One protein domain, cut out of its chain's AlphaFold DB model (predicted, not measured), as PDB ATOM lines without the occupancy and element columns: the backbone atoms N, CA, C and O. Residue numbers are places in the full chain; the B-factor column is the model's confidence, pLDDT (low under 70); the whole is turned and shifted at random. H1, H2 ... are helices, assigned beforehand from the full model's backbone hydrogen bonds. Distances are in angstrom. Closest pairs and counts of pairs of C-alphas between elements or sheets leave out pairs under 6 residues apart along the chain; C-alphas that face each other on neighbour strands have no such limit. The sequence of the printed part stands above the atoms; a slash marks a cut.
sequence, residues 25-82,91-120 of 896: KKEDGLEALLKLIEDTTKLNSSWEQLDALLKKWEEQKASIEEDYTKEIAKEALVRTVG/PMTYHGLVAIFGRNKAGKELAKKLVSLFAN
ATOM      1  N   LYS A  25      24.260  30.994  31.150       49.03
ATOM      2  CA  LYS A  25      23.624  31.204  29.844       49.03
ATOM      3  C   LYS A  25      22.532  30.156  29.700       49.03
ATOM      4  O   LYS A  25      22.820  28.997  29.427       49.03
ATOM      5  N   LYS A  26      21.303  30.550  30.032       49.62
ATOM      6  CA  LYS A  26      20.145  29.649  30.070       49.62
ATOM      7  C   LYS A  26      19.686  29.210  28.677       49.62
ATOM      8  O   LYS A  26      19.001  28.208  28.594       49.62
ATOM      9  N   GLU A  27      20.063  29.920  27.619       58.72
ATOM     10  CA  GLU A  27      19.485  29.726  26.284       58.72
ATOM     11  C   GLU A  27      20.119  28.535  25.546       58.72
ATOM     12  O   GLU A  27      19.406  27.589  25.235       58.72
ATOM     13  N   ASP A  28      21.449  28.473  25.419       66.00
ATOM     14  CA  ASP A  28      22.120  27.416  24.633       66.00
ATOM     15  C   ASP A  28      21.917  25.994  25.203       66.00
ATOM     16  O   ASP A  28      21.750  25.020  24.469       66.00
ATOM     17  N   GLY A  29      21.926  25.855  26.535       76.69
ATOM     18  CA  GLY A  29      21.738  24.562  27.201       76.69
ATOM     19  C   GLY A  29      20.283  24.091  27.204       76.69
ATOM     20  O   GLY A  29      20.025  22.890  27.126       76.69
ATOM     21  N   LEU A  30      19.336  25.030  27.274       65.38
ATOM     22  CA  LEU A  30      17.908  24.735  27.203       65.38
ATOM     23  C   LEU A  30      17.504  24.391  25.768       65.38
ATOM     24  O   LEU A  30      16.753  23.446  25.573       65.38
ATOM     25  N   GLU A  31      18.038  25.092  24.770       75.19
ATOM     26  CA  GLU A  31      17.757  24.834  23.355       75.19
ATOM     27  C   GLU A  31      18.323  23.478  22.903       75.19
ATOM     28  O   GLU A  31      17.644  22.719  22.213       75.19
ATOM     29  N   ALA A  32      19.517  23.101  23.376       74.62
ATOM     30  CA  ALA A  32      20.080  21.777  23.118       74.62
ATOM     31  C   ALA A  32      19.292  20.646  23.816       74.62
ATOM     32  O   ALA A  32      19.112  19.577  23.234       74.62
ATOM     33  N   LEU A  33      18.778  20.890  25.029       70.81
ATOM     34  CA  LEU A  33      17.917  19.944  25.749       70.81
ATOM     35  C   LEU A  33      16.539  19.809  25.083       70.81
ATOM     36  O   LEU A  33      16.051  18.698  24.910       70.81
ATOM     37  N   LEU A  34      15.923  20.925  24.688       76.44
ATOM     38  CA  LEU A  34      14.634  20.941  23.996       76.44
ATOM     39  C   LEU A  34      14.730  20.242  22.642       76.44
ATOM     40  O   LEU A  34      13.844  19.466  22.308       76.44
ATOM     41  N   LYS A  35      15.838  20.428  21.919       80.69
ATOM     42  CA  LYS A  35      16.111  19.707  20.675       80.69
ATOM     43  C   LYS A  35      16.313  18.208  20.896       80.69
ATOM     44  O   LYS A  35      15.803  17.418  20.115       80.69
ATOM     45  N   LEU A  36      16.994  17.804  21.972       79.88
ATOM     46  CA  LEU A  36      17.125  16.390  22.342       79.88
ATOM     47  C   LEU A  36      15.754  15.773  22.662       79.88
ATOM     48  O   LEU A  36      15.455  14.683  22.188       79.88
ATOM     49  N   ILE A  37      14.911  16.484  23.419       76.75
ATOM     50  CA  ILE A  37      13.540  16.059  23.733       76.75
ATOM     51  C   ILE A  37      12.722  15.945  22.441       76.75
ATOM     52  O   ILE A  37      12.110  14.907  22.195       76.75
ATOM     53  N   GLU A  38      12.772  16.955  21.575       79.62
ATOM     54  CA  GLU A  38      12.068  16.966  20.292       79.62
ATOM     55  C   GLU A  38      12.523  15.815  19.376       79.62
ATOM     56  O   GLU A  38      11.685  15.096  18.826       79.62
ATOM     57  N   ASP A  39      13.832  15.569  19.282       79.62
ATOM     58  CA  ASP A  39      14.412  14.463  18.516       79.62
ATOM     59  C   ASP A  39      13.995  13.097  19.101       79.62
ATOM     60  O   ASP A  39      13.645  12.192  18.344       79.62
ATOM     61  N   THR A  40      13.929  12.950  20.434       73.94
ATOM     62  CA  THR A  40      13.439  11.712  21.075       73.94
ATOM     63  C   THR A  40      11.939  11.486  20.896       73.94
ATOM     64  O   THR A  40      11.518  10.346  20.736       73.94
ATOM     65  N   THR A  41      11.121  12.545  20.848       72.44
ATOM     66  CA  THR A  41       9.666  12.418  20.620       72.44
ATOM     67  C   THR A  41       9.296  12.067  19.178       72.44
ATOM     68  O   THR A  41       8.186  11.602  18.928       72.44
ATOM     69  N   LYS A  42      10.214  12.260  18.221       76.31
ATOM     70  CA  LYS A  42      10.013  11.935  16.797       76.31
ATOM     71  C   LYS A  42      10.482  10.525  16.417       76.31
ATOM     72  O   LYS A  42      10.252  10.096  15.287       76.31
ATOM     73  N   LEU A  43      11.132   9.801  17.328       62.50
ATOM     74  CA  LEU A  43      11.705   8.481  17.071       62.50
ATOM     75  C   LEU A  43      10.785   7.369  17.599       62.50
ATOM     76  O   LEU A  43      10.679   7.147  18.797       62.50
ATOM     77  N   ASN A  44      10.159   6.623  16.683       63.12
ATOM     78  CA  ASN A  44       9.435   5.369  16.956       63.12
ATOM     79  C   ASN A  44      10.392   4.154  16.987       63.12
ATOM     80  O   ASN A  44      10.084   3.089  16.449       63.12
ATOM     81  N   SER A  45      11.606   4.315  17.510       56.12
ATOM     82  CA  SER A  45      12.716   3.416  17.176       56.12
ATOM     83  C   SER A  45      13.582   2.993  18.365       56.12
ATOM     84  O   SER A  45      13.540   3.565  19.449       56.12
ATOM     85  N   SER A  46      14.300   1.888  18.136       75.62
ATOM     86  CA  SER A  46      14.939   0.992  19.103       75.62
ATOM     87  C   SER A  46      15.890   1.658  20.106       75.62
ATOM     88  O   SER A  46      16.517   2.679  19.829       75.62
ATOM     89  N   TRP A  47      16.065   0.995  21.256       77.00
ATOM     90  CA  TRP A  47      16.981   1.371  22.345       77.00
ATOM     91  C   TRP A  47      18.404   1.740  21.887       77.00
ATOM     92  O   TRP A  47      19.026   2.619  22.473       77.00
ATOM     93  N   GLU A  48      18.897   1.153  20.793       79.88
ATOM     94  CA  GLU A  48      20.218   1.457  20.224       79.88
ATOM     95  C   GLU A  48      20.349   2.906  19.719       79.88
ATOM     96  O   GLU A  48      21.430   3.496  19.778       79.88
ATOM     97  N   GLN A  49      19.258   3.518  19.250       79.31
ATOM     98  CA  GLN A  49      19.266   4.912  18.797       79.31
ATOM     99  C   GLN A  49      19.228   5.897  19.972       79.31
ATOM    100  O   GLN A  49      19.845   6.963  19.900       79.31
ATOM    101  N   LEU A  50      18.569   5.518  21.072       80.50
ATOM    102  CA  LEU A  50      18.573   6.284  22.317       80.50
ATOM    103  C   LEU A  50      19.982   6.325  22.931       80.50
ATOM    104  O   LEU A  50      20.460   7.399  23.298       80.50
ATOM    105  N   ASP A  51      20.679   5.185  22.958       82.88
ATOM    106  CA  ASP A  51      22.058   5.097  23.457       82.88
ATOM    107  C   ASP A  51      23.034   5.936  22.616       82.88
ATOM    108  O   ASP A  51      23.912   6.616  23.155       82.88
ATOM    109  N   ALA A  52      22.855   5.966  21.291       85.38
ATOM    110  CA  ALA A  52      23.657   6.814  20.411       85.38
ATOM    111  C   ALA A  52      23.429   8.319  20.666       85.38
ATOM    112  O   ALA A  52      24.386   9.102  20.640       85.38
ATOM    113  N   LEU A  53      22.187   8.733  20.946       82.50
ATOM    114  CA  LEU A  53      21.853  10.123  21.282       82.50
ATOM    115  C   LEU A  53      22.377  10.528  22.665       82.50
ATOM    116  O   LEU A  53      22.933  11.620  22.803       82.50
ATOM    117  N   LEU A  54      22.278   9.642  23.660       81.31
ATOM    118  CA  LEU A  54      22.845   9.862  24.994       81.31
ATOM    119  C   LEU A  54      24.365  10.023  24.935       81.31
ATOM    120  O   LEU A  54      24.905  10.972  25.504       81.31
ATOM    121  N   LYS A  55      25.054   9.170  24.172       87.38
ATOM    122  CA  LYS A  55      26.505   9.278  23.984       87.38
ATOM    123  C   LYS A  55      26.907  10.597  23.315       87.38
ATOM    124  O   LYS A  55      27.850  11.253  23.752       87.38
ATOM    125  N   LYS A  56      26.155  11.036  22.300       86.44
ATOM    126  CA  LYS A  56      26.380  12.326  21.626       86.44
ATOM    127  C   LYS A  56      26.152  13.518  22.563       86.44
ATOM    128  O   LYS A  56      26.890  14.502  22.496       86.44
ATOM    129  N   TRP A  57      25.163  13.432  23.452       83.62
ATOM    130  CA  TRP A  57      24.918  14.442  24.482       83.62
ATOM    131  C   TRP A  57      26.057  14.511  25.508       83.62
ATOM    132  O   TRP A  57      26.495  15.606  25.859       83.62
ATOM    133  N   GLU A  58      26.586  13.372  25.960       84.50
ATOM    134  CA  GLU A  58      27.730  13.342  26.881       84.50
ATOM    135  C   GLU A  58      28.991  13.973  26.269       84.50
ATOM    136  O   GLU A  58      29.688  14.739  26.944       84.50
ATOM    137  N   GLU A  59      29.248  13.735  24.981       83.19
ATOM    138  CA  GLU A  59      30.343  14.374  24.238       83.19
ATOM    139  C   GLU A  59      30.150  15.899  24.123       83.19
ATOM    140  O   GLU A  59      31.088  16.670  24.353       83.19
ATOM    141  N   GLN A  60      28.927  16.358  23.838       80.62
ATOM    142  CA  GLN A  60      28.605  17.791  23.783       80.62
ATOM    143  C   GLN A  60      28.714  18.463  25.154       80.62
ATOM    144  O   GLN A  60      29.276  19.556  25.266       80.62
ATOM    145  N   LYS A  61      28.246  17.796  26.210       82.88
ATOM    146  CA  LYS A  61      28.371  18.266  27.590       82.88
ATOM    147  C   LYS A  61      29.838  18.446  27.981       82.88
ATOM    148  O   LYS A  61      30.186  19.490  28.532       82.88
ATOM    149  N   ALA A  62      30.704  17.486  27.650       77.75
ATOM    150  CA  ALA A  62      32.138  17.588  27.918       77.75
ATOM    151  C   ALA A  62      32.787  18.785  27.193       77.75
ATOM    152  O   ALA A  62      33.578  19.510  27.799       77.75
ATOM    153  N   SER A  63      32.408  19.050  25.935       80.31
ATOM    154  CA  SER A  63      32.887  20.225  25.187       80.31
ATOM    155  C   SER A  63      32.428  21.545  25.823       80.31
ATOM    156  O   SER A  63      33.224  22.476  25.952       80.31
ATOM    157  N   ILE A  64      31.164  21.631  26.259       78.25
ATOM    158  CA  ILE A  64      30.612  22.829  26.914       78.25
ATOM    159  C   ILE A  64      31.307  23.081  28.263       78.25
ATOM    160  O   ILE A  64      31.642  24.223  28.586       78.25
ATOM    161  N   GLU A  65      31.571  22.029  29.043       72.75
ATOM    162  CA  GLU A  65      32.313  22.126  30.307       72.75
ATOM    163  C   GLU A  65      33.769  22.585  30.098       72.75
ATOM    164  O   GLU A  65      34.294  23.378  30.892       72.75
ATOM    165  N   GLU A  66      34.424  22.141  29.020       79.81
ATOM    166  CA  GLU A  66      35.778  22.577  28.665       79.81
ATOM    167  C   GLU A  66      35.815  24.068  28.290       79.81
ATOM    168  O   GLU A  66      36.650  24.820  28.810       79.81
ATOM    169  N   ASP A  67      34.887  24.522  27.448       76.75
ATOM    170  CA  ASP A  67      34.801  25.923  27.028       76.75
ATOM    171  C   ASP A  67      34.409  26.851  28.186       76.75
ATOM    172  O   ASP A  67      34.983  27.935  28.340       76.75
ATOM    173  N   TYR A  68      33.529  26.394  29.078       67.12
ATOM    174  CA  TYR A  68      33.199  27.104  30.312       67.12
ATOM    175  C   TYR A  68      34.413  27.236  31.244       67.12
ATOM    176  O   TYR A  68      34.679  28.313  31.785       67.12
ATOM    177  N   THR A  69      35.211  26.173  31.382       70.81
ATOM    178  CA  THR A  69      36.450  26.196  32.178       70.81
ATOM    179  C   THR A  69      37.475  27.174  31.588       70.81
ATOM    180  O   THR A  69      38.129  27.908  32.336       70.81
ATOM    181  N   LYS A  70      37.591  27.242  30.252       74.31
ATOM    182  CA  LYS A  70      38.445  28.220  29.554       74.31
ATOM    183  C   LYS A  70      37.966  29.656  29.779       74.31
ATOM    184  O   LYS A  70      38.799  30.525  30.038       74.31
ATOM    185  N   GLU A  71      36.663  29.920  29.721       69.38
ATOM    186  CA  GLU A  71      36.101  31.254  29.986       69.38
ATOM    187  C   GLU A  71      36.278  31.687  31.448       69.38
ATOM    188  O   GLU A  71      36.728  32.807  31.692       69.38
ATOM    189  N   ILE A  72      36.066  30.798  32.428       66.75
ATOM    190  CA  ILE A  72      36.373  31.095  33.841       66.75
ATOM    191  C   ILE A  72      37.861  31.414  34.018       66.75
ATOM    192  O   ILE A  72      38.206  32.369  34.716       66.75
ATOM    193  N   ALA A  73      38.754  30.646  33.386       64.12
ATOM    194  CA  ALA A  73      40.191  30.896  33.459       64.12
ATOM    195  C   ALA A  73      40.566  32.261  32.848       64.12
ATOM    196  O   ALA A  73      41.380  32.990  33.425       64.12
ATOM    197  N   LYS A  74      39.939  32.647  31.727       68.94
ATOM    198  CA  LYS A  74      40.095  33.981  31.122       68.94
ATOM    199  C   LYS A  74      39.561  35.083  32.038       68.94
ATOM    200  O   LYS A  74      40.249  36.084  32.235       68.94
ATOM    201  N   GLU A  75      38.378  34.916  32.625       58.94
ATOM    202  CA  GLU A  75      37.775  35.919  33.508       58.94
ATOM    203  C   GLU A  75      38.580  36.086  34.806       58.94
ATOM    204  O   GLU A  75      38.843  37.215  35.233       58.94
ATOM    205  N   ALA A  76      39.060  34.987  35.393       57.62
ATOM    206  CA  ALA A  76      39.966  35.007  36.538       57.62
ATOM    207  C   ALA A  76      41.274  35.744  36.205       57.62
ATOM    208  O   ALA A  76      41.722  36.591  36.984       57.62
ATOM    209  N   LEU A  77      41.854  35.508  35.022       52.50
ATOM    210  CA  LEU A  77      43.050  36.214  34.555       52.50
ATOM    211  C   LEU A  77      42.786  37.720  34.375       52.50
ATOM    212  O   LEU A  77      43.565  38.542  34.858       52.50
ATOM    213  N   VAL A  78      41.662  38.099  33.760       59.41
ATOM    214  CA  VAL A  78      41.266  39.506  33.564       59.41
ATOM    215  C   VAL A  78      41.011  40.211  34.899       59.41
ATOM    216  O   VAL A  78      41.440  41.353  35.073       59.41
ATOM    217  N   ARG A  79      40.376  39.547  35.871       51.16
ATOM    218  CA  ARG A  79      40.151  40.100  37.221       51.16
ATOM    219  C   ARG A  79      41.451  40.264  38.008       51.16
ATOM    220  O   ARG A  79      41.590  41.240  38.741       51.16
ATOM    221  N   THR A  80      42.410  39.359  37.821       52.91
ATOM    222  CA  THR A  80      43.728  39.433  38.474       52.91
ATOM    223  C   THR A  80      44.589  40.549  37.872       52.91
ATOM    224  O   THR A  80      45.270  41.261  38.603       52.91
ATOM    225  N   VAL A  81      44.508  40.769  36.555       48.69
ATOM    226  CA  VAL A  81      45.225  41.853  35.851       48.69
ATOM    227  C   VAL A  81      44.529  43.218  36.011       48.69
ATOM    228  O   VAL A  81      45.181  44.257  35.954       48.69
ATOM    229  N   GLY A  82      43.211  43.242  36.240       40.09
ATOM    230  CA  GLY A  82      42.400  44.462  36.331       40.09
ATOM    231  C   GLY A  82      42.375  45.164  37.694       40.09
ATOM    232  O   GLY A  82      41.872  46.285  37.776       40.09
ATOM    233  N   PRO A  91      53.755  34.804  42.538       42.78
ATOM    234  CA  PRO A  91      53.725  33.727  41.558       42.78
ATOM    235  C   PRO A  91      52.413  32.955  41.751       42.78
ATOM    236  O   PRO A  91      52.041  32.656  42.889       42.78
ATOM    237  N   MET A  92      51.696  32.652  40.660       59.91
ATOM    238  CA  MET A  92      50.514  31.781  40.705       59.91
ATOM    239  C   MET A  92      50.951  30.372  41.115       59.91
ATOM    240  O   MET A  92      51.239  29.512  40.289       59.91
ATOM    241  N   THR A  93      51.068  30.163  42.421       86.12
ATOM    242  CA  THR A  93      51.362  28.873  43.030       86.12
ATOM    243  C   THR A  93      50.064  28.104  43.223       86.12
ATOM    244  O   THR A  93      48.990  28.690  43.388       86.12
ATOM    245  N   TYR A  94      50.166  26.777  43.262       82.94
ATOM    246  CA  TYR A  94      49.051  25.899  43.603       82.94
ATOM    247  C   TYR A  94      48.328  26.353  44.882       82.94
ATOM    248  O   TYR A  94      47.105  26.427  44.911       82.94
ATOM    249  N   HIS A  95      49.081  26.756  45.908       76.19
ATOM    250  CA  HIS A  95      48.523  27.249  47.166       76.19
ATOM    251  C   HIS A  95      47.743  28.560  47.019       76.19
ATOM    252  O   HIS A  95      46.708  28.709  47.663       76.19
ATOM    253  N   GLY A  96      48.180  29.468  46.139       86.00
ATOM    254  CA  GLY A  96      47.427  30.682  45.816       86.00
ATOM    255  C   GLY A  96      46.090  30.368  45.141       86.00
ATOM    256  O   GLY A  96      45.061  30.920  45.516       86.00
ATOM    257  N   LEU A  97      46.074  29.413  44.210       83.94
ATOM    258  CA  LEU A  97      44.840  28.995  43.534       83.94
ATOM    259  C   LEU A  97      43.910  28.208  44.471       83.94
ATOM    260  O   LEU A  97      42.702  28.413  44.434       83.94
ATOM    261  N   VAL A  98      44.440  27.379  45.376       79.94
ATOM    262  CA  VAL A  98      43.637  26.704  46.417       79.94
ATOM    263  C   VAL A  98      43.049  27.702  47.419       79.94
ATOM    264  O   VAL A  98      41.952  27.478  47.927       79.94
ATOM    265  N   ALA A  99      43.741  28.808  47.705       74.25
ATOM    266  CA  ALA A  99      43.187  29.877  48.533       74.25
ATOM    267  C   ALA A  99      42.007  30.579  47.838       74.25
ATOM    268  O   ALA A  99      41.020  30.886  48.496       74.25
ATOM    269  N   ILE A 100      42.078  30.760  46.515       83.06
ATOM    270  CA  ILE A 100      41.027  31.409  45.715       83.06
ATOM    271  C   ILE A 100      39.819  30.484  45.492       83.06
ATOM    272  O   ILE A 100      38.681  30.924  45.605       83.06
ATOM    273  N   PHE A 101      40.047  29.206  45.177       84.88
ATOM    274  CA  PHE A 101      38.979  28.259  44.818       84.88
ATOM    275  C   PHE A 101      38.481  27.403  45.992       84.88
ATOM    276  O   PHE A 101      37.576  26.587  45.830       84.88
ATOM    277  N   GLY A 102      39.052  27.598  47.182       76.25
ATOM    278  CA  GLY A 102      38.687  26.891  48.402       76.25
ATOM    279  C   GLY A 102      39.460  25.586  48.623       76.25
ATOM    280  O   GLY A 102      39.918  24.907  47.703       76.25
ATOM    281  N   ARG A 103      39.591  25.202  49.901       87.31
ATOM    282  CA  ARG A 103      40.346  24.010  50.343       87.31
ATOM    283  C   ARG A 103      39.594  22.683  50.170       87.31
ATOM    284  O   ARG A 103      40.141  21.634  50.528       87.31
ATOM    285  N   ASN A 104      38.366  22.715  49.654       85.94
ATOM    286  CA  ASN A 104      37.575  21.515  49.394       85.94
ATOM    287  C   ASN A 104      38.138  20.725  48.190       85.94
ATOM    288  O   ASN A 104      39.019  21.194  47.465       85.94
ATOM    289  N   LYS A 105      37.669  19.485  48.002       85.31
ATOM    290  CA  LYS A 105      38.182  18.578  46.959       85.31
ATOM    291  C   LYS A 105      38.041  19.181  45.552       85.31
ATOM    292  O   LYS A 105      38.983  19.102  44.773       85.31
ATOM    293  N   ALA A 106      36.919  19.845  45.268       79.31
ATOM    294  CA  ALA A 106      36.656  20.485  43.978       79.31
ATOM    295  C   ALA A 106      37.607  21.667  43.698       79.31
ATOM    296  O   ALA A 106      38.216  21.724  42.632       79.31
ATOM    297  N   GLY A 107      37.813  22.556  44.675       86.75
ATOM    298  CA  GLY A 107      38.730  23.693  44.568       86.75
ATOM    299  C   GLY A 107      40.191  23.267  44.422       86.75
ATOM    300  O   GLY A 107      40.928  23.821  43.607       86.75
ATOM    301  N   LYS A 108      40.599  22.204  45.129       89.62
ATOM    302  CA  LYS A 108      41.931  21.598  44.984       89.62
ATOM    303  C   LYS A 108      42.157  20.972  43.610       89.62
ATOM    304  O   LYS A 108      43.261  21.108  43.088       89.62
ATOM    305  N   GLU A 109      41.159  20.305  43.036       86.31
ATOM    306  CA  GLU A 109      41.255  19.715  41.693       86.31
ATOM    307  C   GLU A 109      41.245  20.784  40.592       86.31
ATOM    308  O   GLU A 109      42.055  20.719  39.667       86.31
ATOM    309  N   LEU A 110      40.429  21.834  40.729       82.75
ATOM    310  CA  LEU A 110      40.438  22.974  39.808       82.75
ATOM    311  C   LEU A 110      41.782  23.719  39.844       82.75
ATOM    312  O   LEU A 110      42.357  24.018  38.797       82.75
ATOM    313  N   ALA A 111      42.338  23.942  41.039       88.19
ATOM    314  CA  ALA A 111      43.662  24.534  41.200       88.19
ATOM    315  C   ALA A 111      44.768  23.673  40.561       88.19
ATOM    316  O   ALA A 111      45.669  24.222  39.931       88.19
ATOM    317  N   LYS A 112      44.696  22.334  40.654       89.25
ATOM    318  CA  LYS A 112      45.655  21.430  39.985       89.25
ATOM    319  C   LYS A 112      45.548  21.540  38.465       89.25
ATOM    320  O   LYS A 112      46.572  21.690  37.799       89.25
ATOM    321  N   LYS A 113      44.322  21.517  37.927       85.62
ATOM    322  CA  LYS A 113      44.066  21.655  36.483       85.62
ATOM    323  C   LYS A 113      44.612  22.981  35.949       85.62
ATOM    324  O   LYS A 113      45.343  22.979  34.962       85.62
ATOM    325  N   LEU A 114      44.359  24.089  36.642       82.81
ATOM    326  CA  LEU A 114      44.861  25.406  36.242       82.81
ATOM    327  C   LEU A 114      46.392  25.491  36.297       82.81
ATOM    328  O   LEU A 114      47.000  25.959  35.339       82.81
ATOM    329  N   VAL A 115      47.037  24.973  37.349       88.50
ATOM    330  CA  VAL A 115      48.512  24.912  37.408       88.50
ATOM    331  C   VAL A 115      49.080  24.085  36.252       88.50
ATOM    332  O   VAL A 115      50.058  24.503  35.637       88.50
ATOM    333  N   SER A 116      48.454  22.953  35.910       76.38
ATOM    334  CA  SER A 116      48.895  22.112  34.788       76.38
ATOM    335  C   SER A 116      48.733  22.797  33.423       76.38
ATOM    336  O   SER A 116      49.620  22.694  32.576       76.38
ATOM    337  N   LEU A 117      47.659  23.574  33.238       77.56
ATOM    338  CA  LEU A 117      47.419  24.368  32.031       77.56
ATOM    339  C   LEU A 117      48.441  25.501  31.876       77.56
ATOM    340  O   LEU A 117      48.905  25.750  30.768       77.56
ATOM    341  N   PHE A 118      48.836  26.159  32.970       75.38
ATOM    342  CA  PHE A 118      49.853  27.218  32.928       75.38
ATOM    343  C   PHE A 118      51.292  26.685  32.842       75.38
ATOM    344  O   PHE A 118      52.168  27.382  32.323       75.38
ATOM    345  N   ALA A 119      51.556  25.467  33.325       69.19
ATOM    346  CA  ALA A 119      52.865  24.821  33.214       69.19
ATOM    347  C   ALA A 119      53.191  24.399  31.766       69.19
ATOM    348  O   ALA A 119      54.352  24.452  31.351       69.19
ATOM    349  N   ASN A 120      52.174  24.054  30.975       53.69
ATOM    350  CA  ASN A 120      52.322  23.759  29.553       53.69
ATOM    351  C   ASN A 120      52.320  25.071  28.744       53.69
ATOM    352  O   ASN A 120      51.278  25.660  28.476       53.69
TER     353      ASN A 120
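This is residues 25 to 82 and 91 to 120 of the 896 residues of an uncharacterized protein of candidate division WOR-1 bacterium RIFOXYC2_FULL_46_14 (UniProt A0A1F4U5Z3). Long helix H2 makes a rod; H1 folds back alongside its first half, and H3 and H4 pack together toward its other end, H4 crossing it. Here 88 residues are printed, with four named helices, H1 to H4: all helix. It is only just extended, close to loose: radius of gyration of the C-alphas 18.4 A, spans 58 by 25 by 25 A.

H1, residues 26 to 41, and H2, residues 47 to 82, run opposite ways; look at their closest C-alphas, Thr 40 and Leu 50, 7.6 A apart. H3, residues 94 to 101, touches H4, residues 105 to 119; C-alphas 101 and 107 are closest, 4.6 A apart. H2 and H4 come closest at C-alphas 73 and 114, 7.7 A apart. In each helix every O i to N i+4 pair is within hydrogen-bond range.

Find C-alpha 26 at (20.145, 29.649, 30.070), beginning H1; H2 runs 51.9 A; H4 ends at C-alpha 119, (52.865, 24.821, 33.214).

Residues 83 to 90 are cut out, leaving 16.5 A between C-alphas 82 and 91; residues 71 to 82 have pLDDT under 70.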